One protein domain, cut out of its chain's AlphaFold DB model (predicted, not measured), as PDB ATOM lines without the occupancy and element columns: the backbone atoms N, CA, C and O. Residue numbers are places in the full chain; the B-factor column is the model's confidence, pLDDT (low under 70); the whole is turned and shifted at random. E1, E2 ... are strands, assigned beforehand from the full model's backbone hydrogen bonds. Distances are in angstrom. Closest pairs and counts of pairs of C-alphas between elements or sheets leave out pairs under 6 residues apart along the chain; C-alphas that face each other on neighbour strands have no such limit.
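This is residues 29 to 101 of the 101 residues of the protein "IGv domain-containing protein" of Aquila chrysaetos chrysaetos (UniProt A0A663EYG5). The domain is a small sandwich of two sheets partly face to face, E1 E2 E7 E6 and E3 E4 E5, with their strands crossed at 46 degrees. The sheets come near each other at the side of E6 and E5, while E1 and E3 are apart, and residues 33 to 44 make a long loop between E1 and E2. The printed part has 73 residues with no named helix and seven named strands, E1 to E7 in chain order; the class is all strand, though the strands hold 31 of the 73 residues. Both sheets are antiparallel, in the orders E1 - E2 - E7 - E6 and E3 - E4 - E5. The whole is compact, with a radius of gyration of the C-alphas of 12.5 A and spans of 34 by 23 by 20 A.

In the larger sheet, E2, residues 45 to 50, is an inner strand with staggered pairing. Its residues 45 to 47 pair with E7, residues 98 to 100, where N 46 and O 99 are 2.8 A apart, within hydrogen-bond range. Its residues 48 to 50 pair with the edge strand E1, residues 30 to 32, in a hairpin where N 49 and O 31 are 2.7 A apart. E7 also forms a hairpin with the other edge strand, E6, residues 90 to 92, with N 100 and O 90 at 2.8 A. The second sheet is a meander, each strand the antiparallel neighbour of the one before: E3, residues 57 to 62, E4, residues 68 to 74, and E5, residues 80 to 82. N 59 and O 72 are 2.8 A apart across E3 and E4, and N 81 and O 73 are 2.8 A apart across E4 and E5. Between the sheets, the closest C-alphas of E4 and E6 are those of Tyr 72 and Ala 91, 6.6 A apart. E3 and E7 are only just apart, with their closest C-alphas at 8.3 A.

E1 begins with C-alpha 30 at (-24.873, -48.347, -9.648). E2 measures 16.6 A from first to last C-alpha, E3 16.4 A and E4 17.1 A. E4 begins with C-alpha 68 at (-15.329, -59.759, 2.769). E7 ends with C-alpha 100 at (-11.131, -42.189, 1.346).

The two C-alphas farthest apart are those of Glu 40 and Tyr 53, at 35.0 A. The printed part has no cut and ends at Leu 101, the chain's last residue. The link from E1 to E2 is long, with 12 residues. The mean pLDDT of the printed part is 76.4; residue 30, residues 50 to 55, 77 to 78 and 93 to 101 are under 70.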
ATOM      1  N   LYS A  29     -29.396 -48.413 -11.276       72.69
ATOM      2  CA  LYS A  29     -28.035 -48.272 -11.802       72.69
ATOM      3  C   LYS A  29     -27.079 -47.852 -10.686       72.69
ATOM      4  O   LYS A  29     -27.280 -46.807 -10.070       72.69
ATOM      5  N   MET A  30     -26.029 -48.648 -10.493       67.81
ATOM      6  CA  MET A  30     -24.873 -48.347  -9.648       67.81
ATOM      7  C   MET A  30     -23.663 -48.057 -10.538       67.81
ATOM      8  O   MET A  30     -23.383 -48.819 -11.464       67.81
ATOM      9  N   THR A  31     -22.945 -46.973 -10.269       77.19
ATOM     10  CA  THR A  31     -21.692 -46.622 -10.950       77.19
ATOM     11  C   THR A  31     -20.584 -46.550  -9.905       77.19
ATOM     12  O   THR A  31     -20.768 -45.913  -8.879       77.19
ATOM     13  N   GLN A  32     -19.442 -47.197 -10.135       73.62
ATOM     14  CA  GLN A  32     -18.309 -47.170  -9.204       73.62
ATOM     15  C   GLN A  32     -16.997 -46.942  -9.957       73.62
ATOM     16  O   GLN A  32     -16.859 -47.334 -11.118       73.62
ATOM     17  N   THR A  33     -16.026 -46.320  -9.285       76.62
ATOM     18  CA  THR A  33     -14.641 -46.241  -9.768       76.62
ATOM     19  C   THR A  33     -14.089 -47.653 -10.001       76.62
ATOM     20  O   THR A  33     -13.952 -48.430  -9.062       76.62
ATOM     21  N   SER A  34     -13.785 -47.987 -11.260       72.88
ATOM     22  CA  SER A  34     -13.461 -49.361 -11.687       72.88
ATOM     23  C   SER A  34     -12.111 -49.871 -11.164       72.88
ATOM     24  O   SER A  34     -11.986 -51.018 -10.749       72.88
ATOM     25  N   SER A  35     -11.083 -49.021 -11.171       79.81
ATOM     26  CA  SER A  35      -9.745 -49.389 -10.707       79.81
ATOM     27  C   SER A  35      -8.934 -48.147 -10.381       79.81
ATOM     28  O   SER A  35      -8.956 -47.186 -11.155       79.81
ATOM     29  N   LEU A  36      -8.166 -48.194  -9.296       79.44
ATOM     30  CA  LEU A  36      -7.234 -47.140  -8.926       79.44
ATOM     31  C   LEU A  36      -5.878 -47.764  -8.585       79.44
ATOM     32  O   LEU A  36      -5.806 -48.702  -7.794       79.44
ATOM     33  N   VAL A  37      -4.812 -47.251  -9.199       82.31
ATOM     34  CA  VAL A  37      -3.428 -47.639  -8.907       82.31
ATOM     35  C   VAL A  37      -2.709 -46.386  -8.444       82.31
ATOM     36  O   VAL A  37      -2.640 -45.408  -9.186       82.31
ATOM     37  N   LEU A  38      -2.207 -46.418  -7.217       82.69
ATOM     38  CA  LEU A  38      -1.567 -45.285  -6.560       82.69
ATOM     39  C   LEU A  38      -0.168 -45.655  -6.096       82.69
ATOM     40  O   LEU A  38       0.171 -46.837  -5.972       82.69
ATOM     41  N   LYS A  39       0.638 -44.633  -5.812       86.69
ATOM     42  CA  LYS A  39       1.891 -44.823  -5.085       86.69
ATOM     43  C   LYS A  39       1.608 -45.029  -3.601       86.69
ATOM     44  O   LYS A  39       0.572 -44.636  -3.071       86.69
ATOM     45  N   GLU A  40       2.561 -45.647  -2.920       82.88
ATOM     46  CA  GLU A  40       2.485 -45.845  -1.476       82.88
ATOM     47  C   GLU A  40       2.325 -44.496  -0.750       82.88
ATOM     48  O   GLU A  40       3.037 -43.536  -1.051       82.88
ATOM     49  N   ASN A  41       1.394 -44.436   0.208       80.81
ATOM     50  CA  ASN A  41       0.999 -43.242   0.974       80.81
ATOM     51  C   ASN A  41       0.239 -42.148   0.200       80.81
ATOM     52  O   ASN A  41      -0.039 -41.086   0.767       80.81
ATOM     53  N   GLU A  42      -0.133 -42.374  -1.061       84.25
ATOM     54  CA  GLU A  42      -1.124 -41.527  -1.726       84.25
ATOM     55  C   GLU A  42      -2.534 -41.891  -1.249       84.25
ATOM     56  O   GLU A  42      -2.868 -43.061  -1.076       84.25
ATOM     57  N   LYS A  43      -3.371 -40.870  -1.046       80.31
ATOM     58  CA  LYS A  43      -4.768 -41.064  -0.645       80.31
ATOM     59  C   LYS A  43      -5.570 -41.609  -1.815       80.31
ATOM     60  O   LYS A  43      -5.546 -41.008  -2.895       80.31
ATOM     61  N   ALA A  44      -6.314 -42.684  -1.590       82.25
ATOM     62  CA  ALA A  44      -7.272 -43.164  -2.578       82.25
ATOM     63  C   ALA A  44      -8.639 -42.562  -2.324       82.25
ATOM     64  O   ALA A  44      -9.069 -42.473  -1.181       82.25
ATOM     65  N   THR A  45      -9.346 -42.228  -3.398       82.81
ATOM     66  CA  THR A  45     -10.768 -41.911  -3.317       82.81
ATOM     67  C   THR A  45     -11.521 -42.858  -4.232       82.81
ATOM     68  O   THR A  45     -11.309 -42.857  -5.445       82.81
ATOM     69  N   LEU A  46     -12.391 -43.680  -3.650       80.94
ATOM     70  CA  LEU A  46     -13.343 -44.493  -4.390       80.94
ATOM     71  C   LEU A  46     -14.692 -43.798  -4.354       80.94
ATOM     72  O   LEU A  46     -15.262 -43.582  -3.286       80.94
ATOM     73  N   THR A  47     -15.205 -43.485  -5.538       77.56
ATOM     74  CA  THR A  47     -16.549 -42.939  -5.675       77.56
ATOM     75  C   THR A  47     -17.507 -44.026  -6.126       77.56
ATOM     76  O   THR A  47     -17.196 -44.841  -7.005       77.56
ATOM     77  N   CYS A  48     -18.667 -44.062  -5.486       75.88
ATOM     78  CA  CYS A  48     -19.832 -44.801  -5.960       75.88
ATOM     79  C   CYS A  48     -20.862 -43.770  -6.446       75.88
ATOM     80  O   CYS A  48     -20.677 -42.579  -6.242       75.88
ATOM     81  N   SER A  49     -21.921 -44.161  -7.130       73.81
ATOM     82  CA  SER A  49     -23.119 -43.348  -7.293       73.81
ATOM     83  C   SER A  49     -24.287 -44.230  -7.679       73.81
ATOM     84  O   SER A  49     -24.154 -45.155  -8.483       73.81
ATOM     85  N   GLN A  50     -25.440 -43.948  -7.085       68.62
ATOM     86  CA  GLN A  50     -26.684 -44.654  -7.350       68.62
ATOM     87  C   GLN A  50     -27.723 -43.652  -7.839       68.62
ATOM     88  O   GLN A  50     -27.814 -42.543  -7.320       68.62
ATOM     89  N   ASN A  51     -28.520 -44.053  -8.827       64.06
ATOM     90  CA  ASN A  51     -29.598 -43.218  -9.370       64.06
ATOM     91  C   ASN A  51     -30.868 -43.192  -8.494       64.06
ATOM     92  O   ASN A  51     -31.844 -42.552  -8.869       64.06
ATOM     93  N   ASP A  52     -30.869 -43.906  -7.372       65.44
ATOM     94  CA  ASP A  52     -32.012 -44.073  -6.473       65.44
ATOM     95  C   ASP A  52     -31.621 -43.653  -5.051       65.44
ATOM     96  O   ASP A  52     -30.428 -43.600  -4.745       65.44
ATOM     97  N   TYR A  53     -32.599 -43.356  -4.192       62.97
ATOM     98  CA  TYR A  53     -32.348 -42.959  -2.805       62.97
ATOM     99  C   TYR A  53     -31.801 -44.158  -2.015       62.97
ATOM    100  O   TYR A  53     -32.557 -45.088  -1.710       62.97
ATOM    101  N   PRO A  54     -30.505 -44.179  -1.656       62.38
ATOM    102  CA  PRO A  54     -29.936 -45.317  -0.960       62.38
ATOM    103  C   PRO A  54     -30.438 -45.287   0.482       62.38
ATOM    104  O   PRO A  54     -30.045 -44.429   1.272       62.38
ATOM    105  N   ILE A  55     -31.294 -46.246   0.836       68.25
ATOM    106  CA  ILE A  55     -31.733 -46.446   2.226       68.25
ATOM    107  C   ILE A  55     -30.536 -46.873   3.091       68.25
ATOM    108  O   ILE A  55     -30.461 -46.527   4.266       68.25
ATOM    109  N   SER A  56     -29.567 -47.579   2.502       76.19
ATOM    110  CA  SER A  56     -28.327 -47.962   3.169       76.19
ATOM    111  C   SER A  56     -27.187 -48.205   2.181       76.19
ATOM    112  O   SER A  56     -27.422 -48.788   1.122       76.19
ATOM    113  N   ILE A  57     -25.961 -47.819   2.541       78.94
ATOM    114  CA  ILE A  57     -24.738 -48.072   1.760       78.94
ATOM    115  C   ILE A  57     -23.762 -48.867   2.622       78.94
ATOM    116  O   ILE A  57     -23.606 -48.574   3.800       78.94
ATOM    117  N   TYR A  58     -23.085 -49.848   2.026       83.62
ATOM    118  CA  TYR A  58     -22.076 -50.665   2.697       83.62
ATOM    119  C   TYR A  58     -20.775 -50.645   1.897       83.62
ATOM    120  O   TYR A  58     -20.782 -50.848   0.681       83.62
ATOM    121  N   TRP A  59     -19.661 -50.437   2.590       85.12
ATOM    122  CA  TRP A  59     -18.314 -50.476   2.037       85.12
ATOM    123  C   TRP A  59     -17.596 -51.718   2.534       85.12
ATOM    124  O   TRP A  59     -17.358 -51.869   3.732       85.12
ATOM    125  N   TYR A  60     -17.225 -52.592   1.604       86.62
ATOM    126  CA  TYR A  60     -16.479 -53.807   1.896       86.62
ATOM    127  C   TYR A  60     -15.086 -53.753   1.277       86.62
ATOM    128  O   TYR A  60     -14.914 -53.304   0.144       86.62
ATOM    129  N   LEU A  61     -14.107 -54.279   2.006       87.25
ATOM    130  CA  LEU A  61     -12.779 -54.582   1.502       87.25
ATOM    131  C   LEU A  61     -12.659 -56.081   1.262       87.25
ATOM    132  O   LEU A  61     -13.004 -56.891   2.125       87.25
ATOM    133  N   GLN A  62     -12.102 -56.446   0.114       87.75
ATOM    134  CA  GLN A  62     -11.677 -57.810  -0.151       87.75
ATOM    135  C   GLN A  62     -10.176 -57.821  -0.420       87.75
ATOM    136  O   GLN A  62      -9.708 -57.286  -1.423       87.75
ATOM    137  N   GLN A  63      -9.417 -58.432   0.487       87.44
ATOM    138  CA  GLN A  63      -7.984 -58.649   0.300       87.44
ATOM    139  C   GLN A  63      -7.740 -60.065  -0.243       87.44
ATOM    140  O   GLN A  63      -8.494 -60.982   0.101       87.44
ATOM    141  N   PRO A  64      -6.684 -60.288  -1.048       91.44
ATOM    142  CA  PRO A  64      -6.328 -61.626  -1.508       91.44
ATOM    143  C   PRO A  64      -6.208 -62.610  -0.335       91.44
ATOM    144  O   PRO A  64      -5.496 -62.352   0.633       91.44
ATOM    145  N   GLY A  65      -6.933 -63.729  -0.409       91.50
ATOM    146  CA  GLY A  65      -6.933 -64.763   0.633       91.50
ATOM    147  C   GLY A  65      -7.763 -64.449   1.886       91.50
ATOM    148  O   GLY A  65      -7.755 -65.254   2.815       91.50
ATOM    149  N   LYS A  66      -8.490 -63.324   1.928       87.94
ATOM    150  CA  LYS A  66      -9.417 -62.982   3.019       87.94
ATOM    151  C   LYS A  66     -10.874 -62.987   2.547       87.94
ATOM    152  O   LYS A  66     -11.164 -62.879   1.356       87.94
ATOM    153  N   GLY A  67     -11.792 -63.117   3.504       90.56
ATOM    154  CA  GLY A  67     -13.221 -62.898   3.273       90.56
ATOM    155  C   GLY A  67     -13.549 -61.423   3.034       90.56
ATOM    156  O   GLY A  67     -12.670 -60.564   3.097       90.56
ATOM    157  N   LEU A  68     -14.825 -61.133   2.778       90.94
ATOM    158  CA  LEU A  68     -15.329 -59.759   2.769       90.94
ATOM    159  C   LEU A  68     -15.214 -59.168   4.176       90.94
ATOM    160  O   LEU A  68     -15.631 -59.795   5.147       90.94
ATOM    161  N   GLN A  69     -14.655 -57.968   4.270       91.06
ATOM    162  CA  GLN A  69     -14.472 -57.251   5.528       91.06
ATOM    163  C   GLN A  69     -15.246 -55.944   5.450       91.06
ATOM    164  O   GLN A  69     -15.034 -55.161   4.526       91.06
ATOM    165  N   LEU A  70     -16.173 -55.721   6.381       89.75
ATOM    166  CA  LEU A  70     -16.949 -54.488   6.412       89.75
ATOM    167  C   LEU A  70     -16.061 -53.349   6.918       89.75
ATOM    168  O   LEU A  70     -15.531 -53.422   8.027       89.75
ATOM    169  N   LEU A  71     -15.912 -52.305   6.104       88.69
ATOM    170  CA  LEU A  71     -15.200 -51.091   6.490       88.69
ATOM    171  C   LEU A  71     -16.151 -50.107   7.169       88.69
ATOM    172  O   LEU A  71     -15.897 -49.657   8.280       88.69
ATOM    173  N   TYR A  72     -17.259 -49.795   6.490       86.06
ATOM    174  CA  TYR A  72     -18.246 -48.803   6.910       86.06
ATOM    175  C   TYR A  72     -19.626 -49.154   6.377       86.06
ATOM    176  O   TYR A  72     -19.756 -49.756   5.308       86.06
ATOM    177  N   TYR A  73     -20.659 -48.707   7.078       84.88
ATOM    178  CA  TYR A  73     -22.012 -48.684   6.547       84.88
ATOM    179  C   TYR A  73     -22.719 -47.381   6.916       84.88
ATOM    180  O   TYR A  73     -22.287 -46.659   7.812       84.88
ATOM    181  N   SER A  74     -23.781 -47.065   6.186       79.81
ATOM    182  CA  SER A  74     -24.693 -45.985   6.533       79.81
ATOM    183  C   SER A  74     -26.137 -46.411   6.344       79.81
ATOM    184  O   SER A  74     -26.448 -47.158   5.414       79.81
ATOM    185  N   ILE A  75     -27.025 -45.933   7.216       77.81
ATOM    186  CA  ILE A  75     -28.480 -46.107   7.102       77.81
ATOM    187  C   ILE A  75     -29.077 -44.722   6.829       77.81
ATOM    188  O   ILE A  75     -29.525 -44.011   7.720       77.81
ATOM    189  N   GLY A  76     -28.996 -44.311   5.565       71.19
ATOM    190  CA  GLY A  76     -29.364 -42.983   5.084       71.19
ATOM    191  C   GLY A  76     -28.388 -41.861   5.469       71.19
ATOM    192  O   GLY A  76     -27.411 -42.032   6.195       71.19
ATOM    193  N   ALA A  77     -28.685 -40.662   4.980       67.25
ATOM    194  CA  ALA A  77     -28.879 -39.517   5.853       67.25
ATOM    195  C   ALA A  77     -27.735 -38.994   6.737       67.25
ATOM    196  O   ALA A  77     -28.086 -38.477   7.791       67.25
ATOM    197  N   ASN A  78     -26.443 -39.056   6.395       66.50
ATOM    198  CA  ASN A  78     -25.343 -38.641   7.298       66.50
ATOM    199  C   ASN A  78     -25.246 -39.511   8.567       66.50
ATOM    200  O   ASN A  78     -24.781 -39.062   9.616       66.50
ATOM    201  N   GLN A  79     -25.740 -40.745   8.497       71.88
ATOM    202  CA  GLN A  79     -25.651 -41.704   9.586       71.88
ATOM    203  C   GLN A  79     -24.554 -42.698   9.240       71.88
ATOM    204  O   GLN A  79     -24.850 -43.747   8.688       71.88
ATOM    205  N   GLU A  80     -23.303 -42.349   9.526       75.00
ATOM    206  CA  GLU A  80     -22.141 -43.210   9.284       75.00
ATOM    207  C   GLU A  80     -21.850 -44.094  10.495       75.00
ATOM    208  O   GLU A  80     -21.897 -43.644  11.643       75.00
ATOM    209  N   GLN A  81     -21.548 -45.360  10.232       81.75
ATOM    210  CA  GLN A  81     -21.173 -46.337  11.240       81.75
ATOM    211  C   GLN A  81     -19.924 -47.092  10.806       81.75
ATOM    212  O   GLN A  81     -19.754 -47.472   9.644       81.75
ATOM    213  N   GLU A  82     -19.046 -47.308  11.776       84.94
ATOM    214  CA  GLU A  82     -17.808 -48.051  11.599       84.94
ATOM    215  C   GLU A  82     -18.092 -49.554  11.530       84.94
ATOM    216  O   GLU A  82     -18.902 -50.094  12.288       84.94
ATOM    217  N   GLY A  83     -17.428 -50.223  10.592       82.19
ATOM    218  CA  GLY A  83     -17.388 -51.675  10.506       82.19
ATOM    219  C   GLY A  83     -16.240 -52.276  11.318       82.19
ATOM    220  O   GLY A  83     -15.546 -51.602  12.086       82.19
ATOM    221  N   ASP A  84     -16.008 -53.567  11.092       81.62
ATOM    222  CA  ASP A  84     -14.988 -54.353  11.794       81.62
ATOM    223  C   ASP A  84     -13.565 -53.816  11.565       81.62
ATOM    224  O   ASP A  84     -12.692 -53.963  12.422       81.62
ATOM    225  N   ILE A  85     -13.319 -53.191  10.406       79.81
ATOM    226  CA  ILE A  85     -12.022 -52.619  10.026       79.81
ATOM    227  C   ILE A  85     -12.229 -51.185   9.539       79.81
ATOM    228  O   ILE A  85     -12.482 -50.947   8.367       79.81
ATOM    229  N   HIS A  86     -12.083 -50.215  10.435       74.88
ATOM    230  CA  HIS A  86     -12.294 -48.793  10.130       74.88
ATOM    231  C   HIS A  86     -10.996 -47.966  10.198       74.88
ATOM    232  O   HIS A  86     -10.906 -46.873   9.645       74.88
ATOM    233  N   THR A  87      -9.943 -48.476  10.847       79.12
ATOM    234  CA  THR A  87      -8.702 -47.717  11.060       79.12
ATOM    235  C   THR A  87      -7.980 -47.422   9.744       79.12
ATOM    236  O   THR A  87      -7.603 -48.339   9.020       79.12
ATOM    237  N   GLY A  88      -7.743 -46.137   9.466       80.62
ATOM    238  CA  GLY A  88      -7.064 -45.668   8.250       80.62
ATOM    239  C   GLY A  88      -8.005 -45.343   7.091       80.62
ATOM    240  O   GLY A  88      -7.589 -44.667   6.161       80.62
ATOM    241  N   TYR A  89      -9.275 -45.725   7.187       81.94
ATOM    242  CA  TYR A  89     -10.282 -45.500   6.159       81.94
ATOM    243  C   TYR A  89     -11.280 -44.428   6.610       81.94
ATOM    244  O   TYR A  89     -11.451 -44.205   7.808       81.94
ATOM    245  N   LYS A  90     -11.935 -43.738   5.670       79.62
ATOM    246  CA  LYS A  90     -13.034 -42.804   5.971       79.62
ATOM    247  C   LYS A  90     -14.110 -42.878   4.900       79.62
ATOM    248  O   LYS A  90     -13.816 -42.687   3.726       79.62
ATOM    249  N   ALA A  91     -15.359 -43.078   5.298       74.50
ATOM    250  CA  ALA A  91     -16.505 -42.903   4.412       74.50
ATOM    251  C   ALA A  91     -17.094 -41.499   4.592       74.50
ATOM    252  O   ALA A  91     -16.992 -40.942   5.678       74.50
ATOM    253  N   ASN A  92     -17.687 -40.933   3.540       70.62
ATOM    254  CA  ASN A  92     -18.523 -39.748   3.660       70.62
ATOM    255  C   ASN A  92     -19.840 -39.924   2.891       70.62
ATOM    256  O   ASN A  92     -19.851 -40.221   1.690       70.62
ATOM    257  N   TRP A  93     -20.955 -39.719   3.587       64.88
ATOM    258  CA  TRP A  93     -22.293 -39.676   3.007       64.88
ATOM    259  C   TRP A  93     -22.736 -38.215   2.843       64.88
ATOM    260  O   TRP A  93     -23.542 -37.712   3.612       64.88
ATOM    261  N   LEU A  94     -22.226 -37.501   1.835       58.03
ATOM    262  CA  LEU A  94     -22.705 -36.150   1.497       58.03
ATOM    263  C   LEU A  94     -23.226 -36.124   0.068       58.03
ATOM    264  O   LEU A  94     -22.470 -35.894  -0.865       58.03
ATOM    265  N   ASN A  95     -24.524 -36.382  -0.103       53.50
ATOM    266  CA  ASN A  95     -25.266 -36.309  -1.372       53.50
ATOM    267  C   ASN A  95     -24.683 -37.045  -2.596       53.50
ATOM    268  O   ASN A  95     -25.291 -36.934  -3.653       53.50
ATOM    269  N   LEU A  96     -23.579 -37.790  -2.451       52.56
ATOM    270  CA  LEU A  96     -23.096 -38.946  -3.210       52.56
ATOM    271  C   LEU A  96     -21.641 -39.257  -2.761       52.56
ATOM    272  O   LEU A  96     -20.705 -38.573  -3.143       52.56
ATOM    273  N   THR A  97     -21.488 -40.319  -1.957       57.62
ATOM    274  CA  THR A  97     -20.540 -41.435  -2.201       57.62
ATOM    275  C   THR A  97     -19.058 -41.132  -2.475       57.62
ATOM    276  O   THR A  97     -18.531 -41.548  -3.508       57.62
ATOM    277  N   ASP A  98     -18.353 -40.594  -1.479       54.38
ATOM    278  CA  ASP A  98     -16.884 -40.573  -1.460       54.38
ATOM    279  C   ASP A  98     -16.336 -41.435  -0.310       54.38
ATOM    280  O   ASP A  98     -16.708 -41.267   0.853       54.38
ATOM    281  N   PHE A  99     -15.434 -42.366  -0.632       49.41
ATOM    282  CA  PHE A  99     -14.690 -43.174   0.334       49.41
ATOM    283  C   PHE A  99     -13.194 -42.911   0.199       49.41
ATOM    284  O   PHE A  99     -12.633 -43.106  -0.878       49.41
ATOM    285  N   TYR A 100     -12.553 -42.494   1.285       59.12
ATOM    286  CA  TYR A 100     -11.131 -42.189   1.346       59.12
ATOM    287  C   TYR A 100     -10.357 -43.342   1.999       59.12
ATOM    288  O   TYR A 100     -10.732 -43.825   3.071       59.12
ATOM    289  N   LEU A 101      -9.275 -43.754   1.342       54.94
ATOM    290  CA  LEU A 101      -8.324 -44.787   1.761       54.94
ATOM    291  C   LEU A 101      -6.972 -44.159   2.103       54.94
ATOM    292  O   LEU A 101      -6.569 -43.212   1.378       54.94
TER     293      LEU A 101